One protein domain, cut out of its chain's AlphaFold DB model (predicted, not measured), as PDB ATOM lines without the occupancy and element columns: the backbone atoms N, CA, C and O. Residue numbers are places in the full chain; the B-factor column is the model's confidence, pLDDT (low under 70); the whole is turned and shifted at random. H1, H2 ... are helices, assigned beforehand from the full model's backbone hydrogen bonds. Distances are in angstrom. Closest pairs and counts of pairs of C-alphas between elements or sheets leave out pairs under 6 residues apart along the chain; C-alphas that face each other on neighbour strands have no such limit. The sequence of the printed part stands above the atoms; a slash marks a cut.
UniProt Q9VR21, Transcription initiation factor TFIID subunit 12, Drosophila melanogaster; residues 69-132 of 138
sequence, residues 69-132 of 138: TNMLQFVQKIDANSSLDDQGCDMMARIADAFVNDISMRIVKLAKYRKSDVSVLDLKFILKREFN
ATOM      1  N   THR A  69      12.792 -18.315  45.938       92.25
ATOM      2  CA  THR A  69      12.306 -18.781  47.245       92.25
ATOM      3  C   THR A  69      11.295 -17.814  47.861       92.25
ATOM      4  O   THR A  69      10.231 -18.247  48.300       92.25
ATOM      5  N   ASN A  70      11.591 -16.509  47.869       92.91
ATOM      6  CA  ASN A  70      10.697 -15.498  48.443       92.91
ATOM      7  C   ASN A  70       9.380 -15.408  47.664       92.91
ATOM      8  O   ASN A  70       8.317 -15.246  48.259       92.91
ATOM      9  N   MET A  71       9.441 -15.563  46.344       93.29
ATOM     10  CA  MET A  71       8.262 -15.581  45.489       93.29
ATOM     11  C   MET A  71       7.377 -16.807  45.730       93.29
ATOM     12  O   MET A  71       6.169 -16.655  45.881       93.29
ATOM     13  N   LEU A  72       7.948 -18.011  45.829       94.05
ATOM     14  CA  LEU A  72       7.167 -19.213  46.144       94.05
ATOM     15  C   LEU A  72       6.512 -19.108  47.528       94.05
ATOM     16  O   LEU A  72       5.337 -19.437  47.679       94.05
ATOM     17  N   GLN A  73       7.231 -18.571  48.518       94.74
ATOM     18  CA  GLN A  73       6.656 -18.278  49.833       94.74
ATOM     19  C   GLN A  73       5.525 -17.246  49.757       94.74
ATOM     20  O   GLN A  73       4.537 -17.370  50.476       94.74
ATOM     21  N   PHE A  74       5.655 -16.222  48.911       94.72
ATOM     22  CA  PHE A  74       4.608 -15.225  48.697       94.72
ATOM     23  C   PHE A  74       3.346 -15.846  48.084       94.72
ATOM     24  O   PHE A  74       2.254 -15.626  48.600       94.72
ATOM     25  N   VAL A  75       3.499 -16.686  47.058       95.82
ATOM     26  CA  VAL A  75       2.393 -17.421  46.421       95.82
ATOM     27  C   VAL A  75       1.662 -18.298  47.444       95.82
ATOM     28  O   VAL A  75       0.447 -18.189  47.584       95.82
ATOM     29  N   GLN A  76       2.397 -19.067  48.253       96.17
ATOM     30  CA  GLN A  76       1.818 -19.929  49.293       96.17
ATOM     31  C   GLN A  76       1.126 -19.161  50.430       96.17
ATOM     32  O   GLN A  76       0.208 -19.689  51.055       96.17
ATOM     33  N   LYS A  77       1.551 -17.924  50.718       96.14
ATOM     34  CA  LYS A  77       0.870 -17.054  51.691       96.14
ATOM     35  C   LYS A  77      -0.481 -16.551  51.183       96.14
ATOM     36  O   LYS A  77      -1.347 -16.267  52.006       96.14
ATOM     37  N   ILE A  78      -0.646 -16.413  49.868       96.23
ATOM     38  CA  ILE A  78      -1.910 -16.003  49.240       96.23
ATOM     39  C   ILE A  78      -2.836 -17.211  49.090       96.23
ATOM     40  O   ILE A  78      -3.991 -17.152  49.502       96.23
ATOM     41  N   ASP A  79      -2.320 -18.307  48.533       96.77
ATOM     42  CA  ASP A  79      -3.027 -19.579  48.403       96.77
ATOM     43  C   ASP A  79      -2.058 -20.745  48.624       96.77
ATOM     44  O   ASP A  79      -1.191 -21.032  47.793       96.77
ATOM     45  N   ALA A  80      -2.253 -21.451  49.739       95.77
ATOM     46  CA  ALA A  80      -1.415 -22.564  50.170       95.77
ATOM     47  C   ALA A  80      -1.400 -23.754  49.192       95.77
ATOM     48  O   ALA A  80      -0.466 -24.554  49.236       95.77
ATOM     49  N   ASN A  81      -2.407 -23.882  48.321       94.91
ATOM     50  CA  ASN A  81      -2.503 -24.974  47.346       94.91
ATOM     51  C   ASN A  81      -1.941 -24.597  45.969       94.91
ATOM     52  O   ASN A  81      -1.892 -25.440  45.072       94.91
ATOM     53  N   SER A  82      -1.535 -23.341  45.793       94.12
ATOM     54  CA  SER A  82      -1.000 -22.837  44.536       94.12
ATOM     55  C   SER A  82       0.528 -22.944  44.485       94.12
ATOM     56  O   SER A  82       1.224 -22.940  45.502       94.12
ATOM     57  N   SER A  83       1.067 -23.054  43.273       91.98
ATOM     58  CA  SER A  83       2.505 -22.988  43.013       91.98
ATOM     59  C   SER A  83       2.756 -22.288  41.684       91.98
ATOM     60  O   SER A  83       1.857 -22.188  40.848       91.98
ATOM     61  N   LEU A  84       3.974 -21.781  41.516       93.03
ATOM     62  CA  LEU A  84       4.426 -21.125  40.300       93.03
ATOM     63  C   LEU A  84       5.541 -21.976  39.695       93.03
ATOM     64  O   LEU A  84       6.464 -22.377  40.406       93.03
ATOM     65  N   ASP A  85       5.438 -22.275  38.407       94.80
ATOM     66  CA  ASP A  85       6.492 -22.968  37.673       94.80
ATOM     67  C   ASP A  85       7.663 -22.023  37.360       94.80
ATOM     68  O   ASP A  85       7.620 -20.824  37.645       94.80
ATOM     69  N   ASP A  86       8.739 -22.562  36.788       93.17
ATOM     70  CA  ASP A  86       9.957 -21.793  36.505       93.17
ATOM     71  C   ASP A  86       9.688 -20.620  35.547       93.17
ATOM     72  O   ASP A  86      10.166 -19.510  35.773       93.17
ATOM     73  N   GLN A  87       8.847 -20.827  34.530       94.90
ATOM     74  CA  GLN A  87       8.485 -19.777  33.580       94.90
ATOM     75  C   GLN A  87       7.655 -18.666  34.237       94.90
ATOM     76  O   GLN A  87       7.892 -17.479  33.989       94.90
ATOM     77  N   GLY A  88       6.680 -19.026  35.071       94.36
ATOM     78  CA  GLY A  88       5.899 -18.074  35.848       94.36
ATOM     79  C   GLY A  88       6.780 -17.294  36.818       94.36
ATOM     80  O   GLY A  88       6.616 -16.079  36.951       94.36
ATOM     81  N   CYS A  89       7.760 -17.966  37.429       93.69
ATOM     82  CA  CYS A  89       8.749 -17.356  38.308       93.69
ATOM     83  C   CYS A  89       9.560 -16.278  37.572       93.69
ATOM     84  O   CYS A  89       9.632 -15.136  38.028       93.69
ATOM     85  N   ASP A  90      10.101 -16.609  36.400       93.05
ATOM     86  CA  ASP A  90      10.866 -15.673  35.569       93.05
ATOM     87  C   ASP A  90      10.002 -14.512  35.053       93.05
ATOM     88  O   ASP A  90      10.470 -13.382  34.891       93.05
ATOM     89  N   MET A  91       8.720 -14.758  34.771       94.44
ATOM     90  CA  MET A  91       7.789 -13.701  34.380       94.44
ATOM     91  C   MET A  91       7.551 -12.714  35.525       94.44
ATOM     92  O   MET A  91       7.639 -11.507  35.313       94.44
ATOM     93  N   MET A  92       7.281 -13.210  36.731       94.46
ATOM     94  CA  MET A  92       7.041 -12.367  37.899       94.46
ATOM     95  C   MET A  92       8.289 -11.567  38.293       94.46
ATOM     96  O   MET A  92       8.170 -10.385  38.609       94.46
ATOM     97  N   ALA A  93       9.479 -12.170  38.211       93.49
ATOM     98  CA  ALA A  93      10.742 -11.467  38.438       93.49
ATOM     99  C   ALA A  93      10.905 -10.277  37.482       93.49
ATOM    100  O   ALA A  93      11.078  -9.148  37.931       93.49
ATOM    101  N   ARG A  94      10.694 -10.496  36.177       93.44
ATOM    102  CA  ARG A  94      10.736  -9.418  35.174       93.44
ATOM    103  C   ARG A  94       9.708  -8.318  35.434       93.44
ATOM    104  O   ARG A  94      10.002  -7.146  35.212       93.44
ATOM    105  N   ILE A  95       8.504  -8.676  35.889       95.32
ATOM    106  CA  ILE A  95       7.476  -7.695  36.269       95.32
ATOM    107  C   ILE A  95       7.947  -6.870  37.472       95.32
ATOM    108  O   ILE A  95       7.787  -5.650  37.463       95.32
ATOM    109  N   ALA A  96       8.544  -7.505  38.483       95.00
ATOM    110  CA  ALA A  96       9.080  -6.817  39.653       95.00
ATOM    111  C   ALA A  96      10.205  -5.842  39.271       95.00
ATOM    112  O   ALA A  96      10.171  -4.684  39.690       95.00
ATOM    113  N   ASP A  97      11.137  -6.265  38.419       92.86
ATOM    114  CA  ASP A  97      12.231  -5.417  37.940       92.86
ATOM    115  C   ASP A  97      11.698  -4.218  37.142       92.86
ATOM    116  O   ASP A  97      12.090  -3.072  37.377       92.86
ATOM    117  N   ALA A  98      10.746  -4.451  36.231       94.63
ATOM    118  CA  ALA A  98      10.109  -3.390  35.454       94.63
ATOM    119  C   ALA A  98       9.349  -2.395  36.347       94.63
ATOM    120  O   ALA A  98       9.456  -1.182  36.146       94.63
ATOM    121  N   PHE A  99       8.624  -2.889  37.355       96.47
ATOM    122  CA  PHE A  99       7.911  -2.055  38.320       96.47
ATOM    123  C   PHE A  99       8.874  -1.183  39.130       96.47
ATOM    124  O   PHE A  99       8.691   0.033  39.201       96.47
ATOM    125  N   VAL A 100       9.934  -1.769  39.697       96.08
ATOM    126  CA  VAL A 100      10.935  -1.022  40.472       96.08
ATOM    127  C   VAL A 100      11.620   0.032  39.603       96.08
ATOM    128  O   VAL A 100      11.806   1.161  40.062       96.08
ATOM    129  N   ASN A 101      11.933  -0.282  38.345       95.58
ATOM    130  CA  ASN A 101      12.535   0.669  37.412       95.58
ATOM    131  C   ASN A 101      11.601   1.847  37.078       95.58
ATOM    132  O   ASN A 101      12.041   2.999  37.135       95.58
ATOM    133  N   ASP A 102      10.317   1.598  36.786       96.85
ATOM    134  CA  ASP A 102       9.349   2.674  36.510       96.85
ATOM    135  C   ASP A 102       9.156   3.582  37.733       96.85
ATOM    136  O   ASP A 102       9.288   4.809  37.644       96.85
ATOM    137  N   ILE A 103       8.931   2.988  38.909       97.32
ATOM    138  CA  ILE A 103       8.777   3.731  40.164       97.32
ATOM    139  C   ILE A 103      10.031   4.556  40.471       97.32
ATOM    140  O   ILE A 103       9.922   5.751  40.757       97.32
ATOM    141  N   SER A 104      11.221   3.964  40.353       96.93
ATOM    142  CA  SER A 104      12.494   4.649  40.614       96.93
ATOM    143  C   SER A 104      12.694   5.846  39.685       96.93
ATOM    144  O   SER A 104      13.028   6.941  40.142       96.93
ATOM    145  N   MET A 105      12.407   5.691  38.390       97.62
ATOM    146  CA  MET A 105      12.478   6.790  37.426       97.62
ATOM    147  C   MET A 105      11.520   7.933  37.792       97.62
ATOM    148  O   MET A 105      11.898   9.107  37.715       97.62
ATOM    149  N   ARG A 106      10.284   7.622  38.192       97.64
ATOM    150  CA  ARG A 106       9.300   8.636  38.607       97.64
ATOM    151  C   ARG A 106       9.736   9.358  39.880       97.64
ATOM    152  O   ARG A 106       9.618  10.581  39.938       97.64
ATOM    153  N   ILE A 107      10.293   8.638  40.855       97.69
ATOM    154  CA  ILE A 107      10.811   9.209  42.109       97.69
ATOM    155  C   ILE A 107      11.934  10.202  41.821       97.69
ATOM    156  O   ILE A 107      11.898  11.331  42.310       97.69
ATOM    157  N   VAL A 108      12.896   9.828  40.974       97.74
ATOM    158  CA  VAL A 108      14.011  10.709  40.597       97.74
ATOM    159  C   VAL A 108      13.509  11.948  39.849       97.74
ATOM    160  O   VAL A 108      13.948  13.064  40.135       97.74
ATOM    161  N   LYS A 109      12.547  11.791  38.929       97.38
ATOM    162  CA  LYS A 109      11.911  12.925  38.233       97.38
ATOM    163  C   LYS A 109      11.215  13.874  39.213       97.38
ATOM    164  O   LYS A 109      11.354  15.090  39.078       97.38
ATOM    165  N   LEU A 110      10.503  13.338  40.205       97.11
ATOM    166  CA  LEU A 110       9.795  14.134  41.206       97.11
ATOM    167  C   LEU A 110      10.760  14.873  42.143       97.11
ATOM    168  O   LEU A 110      10.597  16.074  42.358       97.11
ATOM    169  N   ALA A 111      11.809  14.204  42.619       97.52
ATOM    170  CA  ALA A 111      12.861  14.819  43.425       97.52
ATOM    171  C   ALA A 111      13.544  15.977  42.672       97.52
ATOM    172  O   ALA A 111      13.645  17.098  43.184       97.52
ATOM    173  N   LYS A 112      13.884  15.758  41.392       97.34
ATOM    174  CA  LYS A 112      14.425  16.801  40.506       97.34
ATOM    175  C   LYS A 112      13.470  17.988  40.359       97.34
ATOM    176  O   LYS A 112      13.918  19.131  40.417       97.34
ATOM    177  N   TYR A 113      12.166  17.743  40.204       96.92
ATOM    178  CA  TYR A 113      11.152  18.803  40.122       96.92
ATOM    179  C   TYR A 113      11.086  19.646  41.405       96.92
ATOM    180  O   TYR A 113      11.029  20.874  41.336       96.92
ATOM    181  N   ARG A 114      11.172  19.007  42.577       96.34
ATOM    182  CA  ARG A 114      11.209  19.688  43.883       96.34
ATOM    183  C   ARG A 114      12.532  20.404  44.169       96.34
ATOM    184  O   ARG A 114      12.600  21.133  45.156       96.34
ATOM    185  N   LYS A 115      13.564  20.209  43.336       97.14
ATOM    186  CA  LYS A 115      14.939  20.701  43.554       97.14
ATOM    187  C   LYS A 115      15.503  20.242  44.906       97.14
ATOM    188  O   LYS A 115      16.079  21.028  45.652       97.14
ATOM    189  N   SER A 116      15.272  18.978  45.241       96.89
ATOM    190  CA  SER A 116      15.612  18.381  46.531       96.89
ATOM    191  C   SER A 116      15.984  16.917  46.324       96.89
ATOM    192  O   SER A 116      15.651  16.331  45.293       96.89
ATOM    193  N   ASP A 117      16.684  16.333  47.290       97.36
ATOM    194  CA  ASP A 117      17.043  14.922  47.246       97.36
ATOM    195  C   ASP A 117      15.807  14.010  47.271       97.36
ATOM    196  O   ASP A 117      14.708  14.391  47.704       97.36
ATOM    197  N   VAL A 118      16.008  12.784  46.785       97.03
ATOM    198  CA  VAL A 118      15.004  11.719  46.821       97.03
ATOM    199  C   VAL A 118      14.589  11.464  48.264       97.03
ATOM    200  O   VAL A 118      15.419  11.258  49.147       97.03
ATOM    201  N   SER A 119      13.284  11.457  48.499       95.35
ATOM    202  CA  SER A 119      12.691  11.272  49.814       95.35
ATOM    203  C   SER A 119      11.665  10.143  49.804       95.35
ATOM    204  O   SER A 119      11.041   9.841  48.787       95.35
ATOM    205  N   VAL A 120      11.407   9.565  50.978       95.02
ATOM    206  CA  VAL A 120      10.321   8.583  51.161       95.02
ATOM    207  C   VAL A 120       8.950   9.190  50.816       95.02
ATOM    208  O   VAL A 120       8.034   8.469  50.421       95.02
ATOM    209  N   LEU A 121       8.802  10.518  50.916       94.31
ATOM    210  CA  LEU A 121       7.576  11.215  50.522       94.31
ATOM    211  C   LEU A 121       7.314  11.116  49.013       94.31
ATOM    212  O   LEU A 121       6.156  10.993  48.626       94.31
ATOM    213  N   ASP A 122       8.357  11.099  48.175       96.02
ATOM    214  CA  ASP A 122       8.209  10.926  46.722       96.02
ATOM    215  C   ASP A 122       7.663   9.536  46.389       96.02
ATOM    216  O   ASP A 122       6.719   9.405  45.611       96.02
ATOM    217  N   LEU A 123       8.222   8.507  47.036       95.84
ATOM    218  CA  LEU A 123       7.761   7.125  46.906       95.84
ATOM    219  C   LEU A 123       6.291   7.001  47.323       95.84
ATOM    220  O   LEU A 123       5.475   6.494  46.556       95.84
ATOM    221  N   LYS A 124       5.935   7.514  48.510       95.01
ATOM    222  CA  LYS A 124       4.552   7.494  49.013       95.01
ATOM    223  C   LYS A 124       3.593   8.216  48.067       95.01
ATOM    224  O   LYS A 124       2.520   7.695  47.775       95.01
ATOM    225  N   PHE A 125       3.982   9.389  47.569       95.78
ATOM    226  CA  PHE A 125       3.169  10.166  46.638       95.78
ATOM    227  C   PHE A 125       2.906   9.405  45.334       95.78
ATOM    228  O   PHE A 125       1.759   9.322  44.897       95.78
ATOM    229  N   ILE A 126       3.943   8.817  44.730       96.51
ATOM    230  CA  ILE A 126       3.825   8.084  43.461       96.51
ATOM    231  C   ILE A 126       2.974   6.827  43.632       96.51
ATOM    232  O   ILE A 126       2.052   6.612  42.849       96.51
ATOM    233  N   LEU A 127       3.231   6.027  44.670       97.31
ATOM    234  CA  LEU A 127       2.472   4.800  44.922       97.31
ATOM    235  C   LEU A 127       0.993   5.083  45.203       97.31
ATOM    236  O   LEU A 127       0.126   4.392  44.662       97.31
ATOM    237  N   LYS A 128       0.686   6.145  45.956       96.50
ATOM    238  CA  LYS A 128      -0.701   6.563  46.177       96.50
ATOM    239  C   LYS A 128      -1.370   7.032  44.888       96.50
ATOM    240  O   LYS A 128      -2.491   6.630  44.598       96.50
ATOM    241  N   ARG A 129      -0.705   7.897  44.120       96.48
ATOM    242  CA  ARG A 129      -1.286   8.519  42.925       96.48
ATOM    243  C   ARG A 129      -1.521   7.520  41.792       96.48
ATOM    244  O   ARG A 129      -2.551   7.594  41.137       96.48
ATOM    245  N   GLU A 130      -0.561   6.637  41.543       95.65
ATOM    246  CA  GLU A 130      -0.556   5.784  40.348       95.65
ATOM    247  C   GLU A 130      -1.133   4.388  40.623       95.65
ATOM    248  O   GLU A 130      -1.752   3.802  39.743       95.65
ATOM    249  N   PHE A 131      -0.978   3.869  41.847       96.19
ATOM    250  CA  PHE A 131      -1.379   2.500  42.204       96.19
ATOM    251  C   PHE A 131      -2.420   2.440  43.327       96.19
ATOM    252  O   PHE A 131      -2.830   1.350  43.721       96.19
ATOM    253  N   ASN A 132      -2.836   3.591  43.873       96.41
ATOM    254  CA  ASN A 132      -3.666   3.679  45.077       96.41
ATOM    255  C   ASN A 132      -3.130   2.820  46.243       96.41
ATOM    256  O   ASN A 132      -3.897   2.311  47.060       96.41
TER     257      ASN A 132
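What this domain is: This is residues 69 to 132 of the 138 residues of the protein "Transcription initiation factor TFIID subunit 12" of Drosophila melanogaster (UniProt Q9VR21). One long helix, H2, makes the length of a rod, and two short helices stand on the same side of it, H1 near its first end and H3 by its later part, with an open gap between them. The printed part has 64 residues with three named helices, H1, H2, H3 in chain order, and no named strand: all helix. It is only just loose, close to extended, with a radius of gyration of the C-alphas of 15.7 A and spans of 48 by 19 by 18 A.

Where its parts are: Find C-alpha 69 at (12.306, -18.781, 47.245), where H1, residues 69 to 78, begins. H2, residues 86 to 114, runs 42.2 A from C-alpha 86 at (9.957, -21.793, 36.505). H3, residues 120 to 131, runs 15.9 A and ends at C-alpha 131 (-1.379, 2.500, 42.204).

How they stand to each other: H1 and H2 are close but not clearly touching, about perpendicular at 87 degrees; their closest C-alphas, Met 71 and Cys 89, are 7.4 A apart. Residues 103 to 111 of H2 touch residues 122 to 127 of H3, closest at the C-alphas of Ile 107 and Asp 122, 5.6 A. Their tilt is steep, 60 degrees, opposite ways. H1 and H3 are apart. In H1, H2 and H3 every O i to N i+4 pair is within hydrogen-bond range.

The domain as a whole: Look at Asn 81 and Lys 115 for the farthest C-alphas, 49.0 A. Residues 94 to 102 of H2 stand free. The printed part has no cut, no link is long, and no printed residue is under 70 in pLDDT.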